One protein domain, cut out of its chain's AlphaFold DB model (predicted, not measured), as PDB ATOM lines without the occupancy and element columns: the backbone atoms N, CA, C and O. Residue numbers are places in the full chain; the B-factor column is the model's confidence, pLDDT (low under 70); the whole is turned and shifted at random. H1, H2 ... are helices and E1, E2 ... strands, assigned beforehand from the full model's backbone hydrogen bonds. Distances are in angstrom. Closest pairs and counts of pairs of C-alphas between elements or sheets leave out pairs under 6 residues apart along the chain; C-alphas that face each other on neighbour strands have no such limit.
ATOM      1  N   ASN A  15     217.070 213.283 184.859       44.22
ATOM      2  CA  ASN A  15     215.766 212.927 185.414       44.22
ATOM      3  C   ASN A  15     214.954 214.188 185.733       44.22
ATOM      4  O   ASN A  15     214.925 214.651 186.869       44.22
ATOM      5  N   ASN A  16     214.267 214.725 184.722       45.06
ATOM      6  CA  ASN A  16     213.205 215.712 184.931       45.06
ATOM      7  C   ASN A  16     212.011 215.015 185.594       45.06
ATOM      8  O   ASN A  16     211.141 214.464 184.915       45.06
ATOM      9  N   ILE A  17     211.978 215.006 186.924       52.31
ATOM     10  CA  ILE A  17     210.787 214.615 187.673       52.31
ATOM     11  C   ILE A  17     209.908 215.860 187.758       52.31
ATOM     12  O   ILE A  17     210.082 216.698 188.632       52.31
ATOM     13  N   TYR A  18     208.962 215.998 186.830       52.66
ATOM     14  CA  TYR A  18     207.935 217.031 186.948       52.66
ATOM     15  C   TYR A  18     207.010 216.667 188.111       52.66
ATOM     16  O   TYR A  18     206.125 215.814 187.975       52.66
ATOM     17  N   PHE A  19     207.227 217.290 189.268       59.97
ATOM     18  CA  PHE A  19     206.332 217.158 190.410       59.97
ATOM     19  C   PHE A  19     204.972 217.756 190.036       59.97
ATOM     20  O   PHE A  19     204.869 218.911 189.626       59.97
ATOM     21  N   ARG A  20     203.902 216.957 190.125       55.19
ATOM     22  CA  ARG A  20     202.548 217.480 189.930       55.19
ATOM     23  C   ARG A  20     202.187 218.314 191.161       55.19
ATOM     24  O   ARG A  20     202.028 217.773 192.244       55.19
ATOM     25  N   VAL A  21     202.033 219.616 190.937       52.53
ATOM     26  CA  VAL A  21     201.705 220.672 191.910       52.53
ATOM     27  C   VAL A  21     200.352 220.567 192.666       52.53
ATOM     28  O   VAL A  21     200.243 221.268 193.667       52.53
ATOM     29  N   PRO A  22     199.312 219.771 192.313       49.25
ATOM     30  CA  PRO A  22     197.973 220.051 192.854       49.25
ATOM     31  C   PRO A  22     197.742 219.891 194.366       49.25
ATOM     32  O   PRO A  22     196.735 220.408 194.831       49.25
ATOM     33  N   ASP A  23     198.625 219.237 195.129       62.12
ATOM     34  CA  ASP A  23     198.325 218.852 196.521       62.12
ATOM     35  C   ASP A  23     199.307 219.415 197.565       62.12
ATOM     36  O   ASP A  23     199.360 218.916 198.690       62.12
ATOM     37  N   PHE A  24     200.103 220.437 197.227       68.94
ATOM     38  CA  PHE A  24     200.974 221.055 198.231       68.94
ATOM     39  C   PHE A  24     200.167 221.895 199.231       68.94
ATOM     40  O   PHE A  24     199.239 222.608 198.832       68.94
ATOM     41  N   PRO A  25     200.518 221.853 200.530       74.06
ATOM     42  CA  PRO A  25     199.881 222.698 201.525       74.06
ATOM     43  C   PRO A  25     200.109 224.166 201.167       74.06
ATOM     44  O   PRO A  25     201.213 224.584 200.817       74.06
ATOM     45  N   GLN A  26     199.038 224.954 201.231       83.31
ATOM     46  CA  GLN A  26     199.100 226.354 200.849       83.31
ATOM     47  C   GLN A  26     199.938 227.133 201.877       83.31
ATOM     48  O   GLN A  26     199.599 227.113 203.067       83.31
ATOM     49  N   PRO A  27     201.012 227.826 201.460       85.25
ATOM     50  CA  PRO A  27     201.800 228.625 202.382       85.25
ATOM     51  C   PRO A  27     200.990 229.809 202.920       85.25
ATOM     52  O   PRO A  27     200.138 230.376 202.232       85.25
ATOM     53  N   CYS A  28     201.271 230.200 204.161       87.25
ATOM     54  CA  CYS A  28     200.632 231.313 204.853       87.25
ATOM     55  C   CYS A  28     201.677 232.304 205.379       87.25
ATOM     56  O   CYS A  28     202.735 231.911 205.859       87.25
ATOM     57  N   MET A  29     201.390 233.603 205.299       88.12
ATOM     58  CA  MET A  29     202.282 234.629 205.849       88.12
ATOM     59  C   MET A  29     202.134 234.707 207.371       88.12
ATOM     60  O   MET A  29     201.017 234.847 207.877       88.12
ATOM     61  N   LYS A  30     203.257 234.655 208.096       87.56
ATOM     62  CA  LYS A  30     203.326 234.831 209.554       87.56
ATOM     63  C   LYS A  30     204.434 235.822 209.904       87.56
ATOM     64  O   LYS A  30     205.604 235.460 209.994       87.56
ATOM     65  N   GLY A  31     204.050 237.084 210.095       89.56
ATOM     66  CA  GLY A  31     205.015 238.180 210.218       89.56
ATOM     67  C   GLY A  31     205.823 238.319 208.927       89.56
ATOM     68  O   GLY A  31     205.237 238.357 207.846       89.56
ATOM     69  N   ASP A  32     207.149 238.321 209.051       86.75
ATOM     70  CA  ASP A  32     208.080 238.436 207.918       86.75
ATOM     71  C   ASP A  32     208.458 237.080 207.294       86.75
ATOM     72  O   ASP A  32     209.200 237.021 206.314       86.75
ATOM     73  N   SER A  33     207.961 235.974 207.856       84.69
ATOM     74  CA  SER A  33     208.260 234.617 207.391       84.69
ATOM     75  C   SER A  33     207.099 234.022 206.603       84.69
ATOM     76  O   SER A  33     205.923 234.238 206.925       84.69
ATOM     77  N   ILE A  34     207.430 233.214 205.598       87.81
ATOM     78  CA  ILE A  34     206.455 232.368 204.914       87.81
ATOM     79  C   ILE A  34     206.372 231.031 205.647       87.81
ATOM     80  O   ILE A  34     207.387 230.402 205.925       87.81
ATOM     81  N   SER A  35     205.170 230.611 206.021       88.44
ATOM     82  CA  SER A  35     204.947 229.409 206.815       88.44
ATOM     83  C   SER A  35     204.240 228.332 206.007       88.44
ATOM     84  O   SER A  35     203.256 228.609 205.322       88.44
ATOM     85  N   ILE A  36     204.716 227.096 206.118       88.94
ATOM     86  CA  ILE A  36     204.092 225.909 205.536       88.94
ATOM     87  C   ILE A  36     203.722 224.930 206.642       88.94
ATOM     88  O   ILE A  36     204.500 224.700 207.568       88.94
ATOM     89  N   LYS A  37     202.529 224.347 206.537       87.81
ATOM     90  CA  LYS A  37     202.079 223.285 207.432       87.81
ATOM     91  C   LYS A  37     202.287 221.938 206.768       87.81
ATOM     92  O   LYS A  37     201.741 221.695 205.699       87.81
ATOM     93  N   ILE A  38     203.035 221.067 207.425       82.00
ATOM     94  CA  ILE A  38     203.188 219.671 207.029       82.00
ATOM     95  C   ILE A  38     202.202 218.845 207.849       82.00
ATOM     96  O   ILE A  38     202.153 218.958 209.079       82.00
ATOM     97  N   SER A  39     201.425 218.002 207.169       72.94
ATOM     98  CA  SER A  39     200.456 217.116 207.814       72.94
ATOM     99  C   SER A  39     201.163 216.074 208.689       72.94
ATOM    100  O   SER A  39     201.930 215.242 208.192       72.94
ATOM    101  N   GLU A  40     200.878 216.065 209.996       72.50
ATOM    102  CA  GLU A  40     201.397 215.031 210.904       72.50
ATOM    103  C   GLU A  40     200.846 213.650 210.561       72.50
ATOM    104  O   GLU A  40     201.556 212.661 210.717       72.50
ATOM    105  N   ASP A  41     199.629 213.550 210.027       67.25
ATOM    106  CA  ASP A  41     199.063 212.266 209.618       67.25
ATOM    107  C   ASP A  41     199.881 211.613 208.506       67.25
ATOM    108  O   ASP A  41     200.060 210.398 208.509       67.25
ATOM    109  N   GLU A  42     200.398 212.384 207.553       65.12
ATOM    110  CA  GLU A  42     201.261 211.848 206.497       65.12
ATOM    111  C   GLU A  42     202.672 211.558 207.001       65.12
ATOM    112  O   GLU A  42     203.203 210.478 206.732       65.12
ATOM    113  N   TYR A  43     203.229 212.456 207.818       64.69
ATOM    114  CA  TYR A  43     204.512 212.246 208.485       64.69
ATOM    115  C   TYR A  43     204.496 210.988 209.375       64.69
ATOM    116  O   TYR A  43     205.448 210.212 209.411       64.69
ATOM    117  N   THR A  44     203.391 210.730 210.075       61.34
ATOM    118  CA  THR A  44     203.259 209.596 210.997       61.34
ATOM    119  C   THR A  44     202.748 208.324 210.333       61.34
ATOM    120  O   THR A  44     203.071 207.238 210.814       61.34
ATOM    121  N   LYS A  45     202.001 208.399 209.218       63.12
ATOM    122  CA  LYS A  45     201.479 207.220 208.497       63.12
ATOM    123  C   LYS A  45     202.572 206.237 208.103       63.12
ATOM    124  O   LYS A  45     202.329 205.038 208.215       63.12
ATOM    125  N   GLU A  46     203.763 206.692 207.717       55.12
ATOM    126  CA  GLU A  46     204.869 205.774 207.404       55.12
ATOM    127  C   GLU A  46     205.805 205.491 208.591       55.12
ATOM    128  O   GLU A  46     206.537 204.496 208.567       55.12
ATOM    129  N   LEU A  47     205.717 206.267 209.680       52.97
ATOM    130  CA  LEU A  47     206.259 205.884 210.994       52.97
ATOM    131  C   LEU A  47     205.466 204.720 211.627       52.97
ATOM    132  O   LEU A  47     205.942 204.109 212.580       52.97
ATOM    133  N   ASN A 124     210.570 207.858 201.974       53.03
ATOM    134  CA  ASN A 124     209.547 208.498 201.129       53.03
ATOM    135  C   ASN A 124     209.043 209.833 201.712       53.03
ATOM    136  O   ASN A 124     208.765 210.755 200.948       53.03
ATOM    137  N   ILE A 125     208.975 209.965 203.045       58.06
ATOM    138  CA  ILE A 125     208.527 211.207 203.704       58.06
ATOM    139  C   ILE A 125     209.513 212.347 203.454       58.06
ATOM    140  O   ILE A 125     209.084 213.451 203.138       58.06
ATOM    141  N   ILE A 126     210.825 212.084 203.526       68.75
ATOM    142  CA  ILE A 126     211.848 213.123 203.322       68.75
ATOM    143  C   ILE A 126     211.688 213.773 201.950       68.75
ATOM    144  O   ILE A 126     211.691 214.992 201.858       68.75
ATOM    145  N   GLN A 127     211.490 212.978 200.895       73.44
ATOM    146  CA  GLN A 127     211.332 213.521 199.549       73.44
ATOM    147  C   GLN A 127     210.091 214.411 199.459       73.44
ATOM    148  O   GLN A 127     210.208 215.561 199.049       73.44
ATOM    149  N   LYS A 128     208.922 213.919 199.891       77.25
ATOM    150  CA  LYS A 128     207.674 214.694 199.830       77.25
ATOM    151  C   LYS A 128     207.766 215.984 200.649       77.25
ATOM    152  O   LYS A 128     207.473 217.050 200.122       77.25
ATOM    153  N   THR A 129     208.244 215.898 201.887       80.44
ATOM    154  CA  THR A 129     208.420 217.052 202.776       80.44
ATOM    155  C   THR A 129     209.415 218.069 202.219       80.44
ATOM    156  O   THR A 129     209.159 219.266 202.265       80.44
ATOM    157  N   LEU A 130     210.538 217.623 201.656       83.38
ATOM    158  CA  LEU A 130     211.502 218.524 201.025       83.38
ATOM    159  C   LEU A 130     210.898 219.253 199.823       83.38
ATOM    160  O   LEU A 130     211.091 220.456 199.679       83.38
ATOM    161  N   ILE A 131     210.151 218.534 198.984       83.25
ATOM    162  CA  ILE A 131     209.455 219.107 197.828       83.25
ATOM    163  C   ILE A 131     208.386 220.105 198.292       83.25
ATOM    164  O   ILE A 131     208.264 221.166 197.692       83.25
ATOM    165  N   GLU A 132     207.652 219.808 199.367       85.44
ATOM    166  CA  GLU A 132     206.678 220.720 199.977       85.44
ATOM    167  C   GLU A 132     207.341 222.011 200.464       85.44
ATOM    168  O   GLU A 132     206.912 223.095 200.074       85.44
ATOM    169  N   ILE A 133     208.414 221.906 201.256       86.38
ATOM    170  CA  ILE A 133     209.166 223.062 201.772       86.38
ATOM    171  C   ILE A 133     209.696 223.911 200.615       86.38
ATOM    172  O   ILE A 133     209.551 225.131 200.610       86.38
ATOM    173  N   VAL A 134     210.282 223.270 199.605       87.25
ATOM    174  CA  VAL A 134     210.811 223.951 198.423       87.25
ATOM    175  C   VAL A 134     209.706 224.572 197.569       87.25
ATOM    176  O   VAL A 134     209.912 225.653 197.022       87.25
ATOM    177  N   GLY A 135     208.532 223.942 197.504       86.81
ATOM    178  CA  GLY A 135     207.343 224.436 196.805       86.81
ATOM    179  C   GLY A 135     206.894 225.824 197.268       86.81
ATOM    180  O   GLY A 135     206.282 226.573 196.509       86.81
ATOM    181  N   VAL A 136     207.229 226.185 198.509       86.88
ATOM    182  CA  VAL A 136     206.978 227.511 199.090       86.88
ATOM    183  C   VAL A 136     207.903 228.568 198.498       86.88
ATOM    184  O   VAL A 136     207.493 229.710 198.301       86.88
ATOM    185  N   VAL A 137     209.151 228.186 198.234       85.88
ATOM    186  CA  VAL A 137     210.194 229.069 197.702       85.88
ATOM    187  C   VAL A 137     210.049 229.219 196.186       85.88
ATOM    188  O   VAL A 137     210.260 230.302 195.645       85.88
ATOM    189  N   GLY A 138     209.668 228.150 195.486       86.94
ATOM    190  CA  GLY A 138     209.507 228.141 194.035       86.94
ATOM    191  C   GLY A 138     209.058 226.783 193.498       86.94
ATOM    192  O   GLY A 138     208.629 225.913 194.245       86.94
ATOM    193  N   MET A 139     209.150 226.580 192.185       85.56
ATOM    194  CA  MET A 139     208.813 225.301 191.563       85.56
ATOM    195  C   MET A 139     210.009 224.336 191.683       85.56
ATOM    196  O   MET A 139     211.058 224.606 191.096       85.56
ATOM    197  N   PRO A 140     209.896 223.203 192.397       85.25
ATOM    198  CA  PRO A 140     210.956 222.202 192.426       85.25
ATOM    199  C   PRO A 140     211.158 221.606 191.024       85.25
ATOM    200  O   PRO A 140     210.205 221.143 190.396       85.25
ATOM    201  N   ILE A 141     212.401 221.609 190.543       82.50
ATOM    202  CA  ILE A 141     212.793 221.098 189.222       82.50
ATOM    203  C   ILE A 141     213.341 219.675 189.343       82.50
ATOM    204  O   ILE A 141     212.888 218.769 188.645       82.50
ATOM    205  N   THR A 142     214.308 219.465 190.238       82.50
ATOM    206  CA  THR A 142     214.931 218.157 190.470       82.50
ATOM    207  C   THR A 142     215.363 217.999 191.922       82.50
ATOM    208  O   THR A 142     215.658 218.972 192.615       82.50
ATOM    209  N   LEU A 143     215.407 216.745 192.366       82.31
ATOM    210  CA  LEU A 143     216.092 216.310 193.579       82.31
ATOM    211  C   LEU A 143     217.372 215.592 193.141       82.31
ATOM    212  O   LEU A 143     217.399 214.971 192.076       82.31
ATOM    213  N   ASP A 144     218.441 215.684 193.916       78.94
ATOM    214  CA  ASP A 144     219.682 215.005 193.586       78.94
ATOM    215  C   ASP A 144     219.522 213.483 193.574       78.94
ATOM    216  O   ASP A 144     218.772 212.873 194.342       78.94
ATOM    217  N   GLU A 145     220.247 212.856 192.655       74.69
ATOM    218  CA  GLU A 145     220.153 211.428 192.407       74.69
ATOM    219  C   GLU A 145     220.455 210.555 193.641       74.69
ATOM    220  O   GLU A 145     219.739 209.574 193.830       74.69
ATOM    221  N   PRO A 146     221.406 210.889 194.537       69.88
ATOM    222  CA  PRO A 146     221.591 210.167 195.797       69.88
ATOM    223  C   PRO A 146     220.339 210.137 196.679       69.88
ATOM    224  O   PRO A 146     220.014 209.078 197.225       69.88
ATOM    225  N   ASN A 147     219.607 211.251 196.767       68.31
ATOM    226  CA  ASN A 147     218.362 211.334 197.525       68.31
ATOM    227  C   ASN A 147     217.198 210.646 196.797       68.31
ATOM    228  O   ASN A 147     216.387 209.990 197.453       68.31
ATOM    229  N   ILE A 148     217.139 210.702 195.458       71.62
ATOM    230  CA  ILE A 148     216.162 209.946 194.644       71.62
ATOM    231  C   ILE A 148     216.386 208.433 194.782       71.62
ATOM    232  O   ILE A 148     215.456 207.689 195.109       71.62
ATOM    233  N   ASN A 149     217.622 207.988 194.542       68.31
ATOM    234  CA  ASN A 149     218.046 206.587 194.498       68.31
ATOM    235  C   ASN A 149     218.335 206.006 195.884       68.31
ATOM    236  O   ASN A 149     218.584 204.806 195.996       68.31
ATOM    237  N   ARG A 150     218.254 206.824 196.941       67.56
ATOM    238  CA  ARG A 150     218.344 206.393 198.343       67.56
ATOM    239  C   ARG A 150     219.719 205.826 198.698       67.56
ATOM    240  O   ARG A 150     219.817 204.853 199.444       67.56
ATOM    241  N   VAL A 151     220.771 206.402 198.123       56.41
ATOM    242  CA  VAL A 151     222.138 205.875 198.235       56.41
ATOM    243  C   VAL A 151     222.915 206.561 199.366       56.41
ATOM    244  O   VAL A 151     223.760 205.912 199.973       56.41
ATOM    245  N   PHE A 152     222.606 207.824 199.693       54.06
ATOM    246  CA  PHE A 152     223.243 208.624 200.755       54.06
ATOM    247  C   PHE A 152     222.336 209.813 201.144       54.06
ATOM    248  O   PHE A 152     221.529 210.225 200.315       54.06
ATOM    249  N   GLY A 153     222.461 210.391 202.352       52.69
ATOM    250  CA  GLY A 153     221.709 211.620 202.667       52.69
ATOM    251  C   GLY A 153     221.830 212.165 204.093       52.69
ATOM    252  O   GLY A 153     220.981 211.893 204.938       52.69
ATOM    253  N   HIS A 154     222.849 212.991 204.350       52.53
ATOM    254  CA  HIS A 154     222.773 214.016 205.410       52.53
ATOM    255  C   HIS A 154     222.188 215.326 204.877       52.53
ATOM    256  O   HIS A 154     221.525 216.057 205.605       52.53
ATOM    257  N   TYR A 155     222.426 215.583 203.592       62.16
ATOM    258  CA  TYR A 155     221.989 216.766 202.880       62.16
ATOM    259  C   TYR A 155     221.191 216.329 201.658       62.16
ATOM    260  O   TYR A 155     221.516 215.322 201.021       62.16
ATOM    261  N   ALA A 156     220.152 217.094 201.350       74.12
ATOM    262  CA  ALA A 156     219.411 216.979 200.110       74.12
ATOM    263  C   ALA A 156     219.665 218.221 199.268       74.12
ATOM    264  O   ALA A 156     219.662 219.337 199.790       74.12
ATOM    265  N   MET A 157     219.886 218.023 197.973       78.50
ATOM    266  CA  MET A 157     220.046 219.116 197.026       78.50
ATOM    267  C   MET A 157     218.828 219.154 196.117       78.50
ATOM    268  O   MET A 157     218.541 218.206 195.389       78.50
ATOM    269  N   LEU A 158     218.115 220.274 196.160       84.00
ATOM    270  CA  LEU A 158     216.960 220.526 195.311       84.00
ATOM    271  C   LEU A 158     217.264 221.696 194.393       84.00
ATOM    272  O   LEU A 158     217.704 222.753 194.843       84.00
ATOM    273  N   LEU A 159     217.007 221.504 193.105       83.56
ATOM    274  CA  LEU A 159     216.996 222.595 192.147       83.56
ATOM    275  C   LEU A 159     215.591 223.192 192.118       83.56
ATOM    276  O   LEU A 159     214.614 222.459 191.970       83.56
ATOM    277  N   VAL A 160     215.500 224.512 192.243       86.06
ATOM    278  CA  VAL A 160     214.232 225.238 192.385       86.06
ATOM    279  C   VAL A 160     214.187 226.381 191.384       86.06
ATOM    280  O   VAL A 160     215.118 227.180 191.309       86.06
ATOM    281  N   GLU A 161     213.101 226.476 190.628       88.62
ATOM    282  CA  GLU A 161     212.794 227.639 189.804       88.62
ATOM    283  C   GLU A 161     212.069 228.675 190.665       88.62
ATOM    284  O   GLU A 161     210.952 228.446 191.129       88.62
ATOM    285  N   VAL A 162     212.715 229.816 190.893       88.44
ATOM    286  CA  VAL A 162     212.195 230.887 191.748       88.44
ATOM    287  C   VAL A 162     211.734 232.061 190.891       88.44
ATOM    288  O   VAL A 162     212.474 232.562 190.044       88.44
ATOM    289  N   ASP A 163     210.508 232.520 191.130       87.25
ATOM    290  CA  ASP A 163     209.929 233.682 190.461       87.25
ATOM    291  C   ASP A 163     210.409 234.982 191.123       87.25
ATOM    292  O   ASP A 163     209.848 235.442 192.118       87.25
ATOM    293  N   LEU A 164     211.441 235.593 190.539       89.69
ATOM    294  CA  LEU A 164     212.035 236.843 191.028       89.69
ATOM    295  C   LEU A 164     211.145 238.083 190.821       89.69
ATOM    296  O   LEU A 164     211.515 239.173 191.250       89.69
ATOM    297  N   SER A 165     209.987 237.955 190.159       88.44
ATOM    298  CA  SER A 165     209.018 239.058 190.085       88.44
ATOM    299  C   SER A 165     208.274 239.277 191.408       88.44
ATOM    300  O   SER A 165     207.667 240.331 191.612       88.44
ATOM    301  N   LYS A 166     208.341 238.296 192.316       86.50
ATOM    302  CA  LYS A 166     207.771 238.343 193.663       86.50
ATOM    303  C   LYS A 166     208.868 238.633 194.691       86.50
ATOM    304  O   LYS A 166     210.023 238.267 194.473       86.50
ATOM    305  N   PRO A 167     208.532 239.281 195.820       83.44
ATOM    306  CA  PRO A 167     209.487 239.456 196.905       83.44
ATOM    307  C   PRO A 167     209.938 238.090 197.426       83.44
ATOM    308  O   PRO A 167     209.112 237.218 197.694       83.44
ATOM    309  N   LEU A 168     211.250 237.916 197.564       84.56
ATOM    310  CA  LEU A 168     211.823 236.726 198.181       84.56
ATOM    311  C   LEU A 168     211.625 236.786 199.694       84.56
ATOM    312  O   LEU A 168     211.776 237.844 200.306       84.56
ATOM    313  N   HIS A 169     211.303 235.642 200.286       84.75
ATOM    314  CA  HIS A 169     211.231 235.496 201.732       84.75
ATOM    315  C   HIS A 169     212.592 235.053 202.260       84.75
ATOM    316  O   HIS A 169     213.141 234.060 201.788       84.75
ATOM    317  N   ASP A 170     213.117 235.772 203.252       84.44
ATOM    318  CA  ASP A 170     214.406 235.434 203.867       84.44
ATOM    319  C   ASP A 170     214.285 234.203 204.797       84.44
ATOM    320  O   ASP A 170     215.277 233.543 205.088       84.44
ATOM    321  N   ASN A 171     213.069 233.866 205.253       84.75
ATOM    322  CA  ASN A 171     212.825 232.773 206.199       84.75
ATOM    323  C   ASN A 171     211.595 231.943 205.813       84.75
ATOM    324  O   ASN A 171     210.526 232.500 205.537       84.75
ATOM    325  N   VAL A 172     211.732 230.614 205.879       84.50
ATOM    326  CA  VAL A 172     210.620 229.661 205.749       84.50
ATOM    327  C   VAL A 172     210.390 228.981 207.095       84.50
ATOM    328  O   VAL A 172     211.261 228.286 207.618       84.50
ATOM    329  N   LEU A 173     209.197 229.165 207.654       87.00
ATOM    330  CA  LEU A 173     208.761 228.528 208.890       87.00
ATOM    331  C   LEU A 173     208.037 227.218 208.575       87.00
ATOM    332  O   LEU A 173     206.973 227.215 207.955       87.00
ATOM    333  N   VAL A 174     208.578 226.103 209.049       85.38
ATOM    334  CA  VAL A 174     207.983 224.783 208.838       85.38
ATOM    335  C   VAL A 174     207.231 224.359 210.095       85.38
ATOM    336  O   VAL A 174     207.825 224.110 211.141       85.38
ATOM    337  N   GLU A 175     205.909 224.273 209.999       85.12
ATOM    338  CA  GLU A 175     205.030 223.899 211.105       85.12
ATOM    339  C   GLU A 175     204.507 222.476 210.923       85.12
ATOM    340  O   GLU A 175     204.185 222.052 209.814       85.12
ATOM    341  N   ARG A 176     204.363 221.735 212.024       78.19
ATOM    342  CA  ARG A 176     203.691 220.431 212.014       78.19
ATOM    343  C   ARG A 176     202.257 220.606 212.499       78.19
ATOM    344  O   ARG A 176     202.035 221.129 213.589       78.19
ATOM    345  N   GLU A 177     201.288 220.179 211.697       73.56
ATOM    346  CA  GLU A 177     199.884 220.132 212.118       73.56
ATOM    347  C   GLU A 177     199.709 219.133 213.265       73.56
ATOM    348  O   GLU A 177     200.163 218.015 213.122       73.56
ATOM    349  N   GLY A 178     199.045 219.490 214.370       63.72
ATOM    350  CA  GLY A 178     198.639 218.511 215.399       63.72
ATOM    351  C   GLY A 178     199.341 218.599 216.759       63.72
ATOM    352  O   GLY A 178     198.815 218.067 217.738       63.72
ATOM    353  N   LYS A 179     200.435 219.362 216.897       47.59
ATOM    354  CA  LYS A 179     200.973 219.711 218.225       47.59
ATOM    355  C   LYS A 179     200.287 220.950 218.789       47.59
ATOM    356  O   LYS A 179     200.538 222.065 218.348       47.59
ATOM    357  N   THR A 180     199.454 220.736 219.803       35.22
ATOM    358  CA  THR A 180     199.328 221.719 220.885       35.22
ATOM    359  C   THR A 180     200.604 221.641 221.717       35.22
ATOM    360  O   THR A 180     201.189 220.562 221.835       35.22
ATOM    361  N   ASP A 194     211.519 224.085 214.736       37.69
ATOM    362  CA  ASP A 194     212.461 223.674 213.686       37.69
ATOM    363  C   ASP A 194     212.544 224.816 212.653       37.69
ATOM    364  O   ASP A 194     211.746 224.906 211.720       37.69
ATOM    365  N   THR A 195     213.465 225.754 212.876       28.92
ATOM    366  CA  THR A 195     213.660 226.932 212.023       28.92
ATOM    367  C   THR A 195     214.737 226.609 210.994       28.92
ATOM    368  O   THR A 195     215.874 226.313 211.362       28.92
ATOM    369  N   PHE A 196     214.391 226.649 209.708       34.84
ATOM    370  CA  PHE A 196     215.348 226.488 208.616       34.84
ATOM    371  C   PHE A 196     215.813 227.874 208.155       34.84
ATOM    372  O   PHE A 196     214.996 228.698 207.747       34.84
ATOM    373  N   PHE A 197     217.118 228.136 208.235       27.42
ATOM    374  CA  PHE A 197     217.706 229.403 207.802       27.42
ATOM    375  C   PHE A 197     218.108 229.335 206.328       27.42
ATOM    376  O   PHE A 197     218.826 228.421 205.921       27.42
ATOM    377  N   PHE A 198     217.671 230.320 205.544       35.12
ATOM    378  CA  PHE A 198     218.179 230.568 204.198       35.12
ATOM    379  C   PHE A 198     219.171 231.725 204.281       35.12
ATOM    380  O   PHE A 198     218.803 232.844 204.631       35.12
ATOM    381  N   GLU A 199     220.447 231.465 204.002       26.73
ATOM    382  CA  GLU A 199     221.449 232.528 203.986       26.73
ATOM    383  C   GLU A 199     221.397 233.269 202.642       26.73
ATOM    384  O   GLU A 199     221.444 232.670 201.564       26.73
ATOM    385  N   LYS A 200     221.239 234.590 202.717       31.92
ATOM    386  CA  LYS A 200     221.134 235.495 201.574       31.92
ATOM    387  C   LYS A 200     222.527 235.787 201.021       31.92
ATOM    388  O   LYS A 200     223.393 236.257 201.752       31.92
TER     389      LYS A 200
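This is residues 15 to 47, 124 to 180 and 194 to 200 of the 290 residues of an uncharacterized protein of Medicago truncatula (UniProt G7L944). One helix, H2, runs through the middle, with a four-strand sheet, E1 E2 E5 E6, on one side of it and a small two-strand sheet, E3 and E4, on the other. Two short helices, H1 and H3, lie near the first part of H2, and the link of residues 162 to 170 leads from the small sheet to the large one. The 97 printed residues hold three named helices and six named strands, in the order E1 E2 H1 H2 E3 H3 E4 E5 E6, a mixed class of helices and strands. The large sheet is mixed, in the order E1, E2, E5, E6, and the small one is antiparallel. The whole is compact, with a radius of gyration of the C-alphas of 13.8 A and spans of 38 by 36 by 27 A.

In the large sheet, E1 is residues 28 to 30, beginning at C-alpha 28 (200.632, 231.313, 204.853). E2, residues 33 to 38, is 15.8 A long; E5, residues 171 to 176, is 16.4 A; E6 is residues 195 to 197, ending at C-alpha 197 (217.706, 229.403, 207.802). H2, residues 124 to 137, is 20.9 A long and begins at C-alpha 124 (209.547, 208.498, 201.129). E3 is residues 139 to 143 and E4 residues 158 to 161. H1 is residues 40 to 45 and H3 residues 145 to 149.

E2 and E5 are parallel at 27 degrees, with N 36 and O 173 2.9 A apart, within hydrogen-bond range. E1 and E2 form a hairpin, antiparallel at 129 degrees, with N 28 and O 35 at 2.8 A. E5 and E6 meet only at a point. H2 is on this sheet at a height of 8.9 A, over E5 and only just over E2, on which 3 of its C-alphas fall; it runs slantwise to the strands, at 36 degrees to E5 on the local plane. Its closest C-alphas to E2 are those of Ile 133 and Ile 36, 6.9 A apart. The closest C-alphas of H2 and E3 are those of Val 134 and Pro 140, 6.2 A apart. E3 and E4 are antiparallel at 154 degrees, with N 139 and O 161 at 2.8 A. H1 and H2 are close but not clearly touching, with C-alphas 43 and 125 at 6.3 A, at a shallow tilt of 25 degrees, opposite ways. H2 and H3 are also close but not clearly touching, with C-alphas 127 and 147 at 7.6 A. In H1 and H3 every O i to N i+4 pair is within hydrogen-bond range; in H2, 9 of 10 are.

The C-alphas of Asn 15 and Thr 180, the two farthest apart, are 40.1 A from each other. Residues 48 to 123 and 181 to 193 are not printed, with gaps of 10.7 A and 15.1 A between C-alphas. No link printed whole is long. The mean pLDDT of the printed part is 71.3; 39 residues are under 70, among them 15 to 24 and 194 to 200.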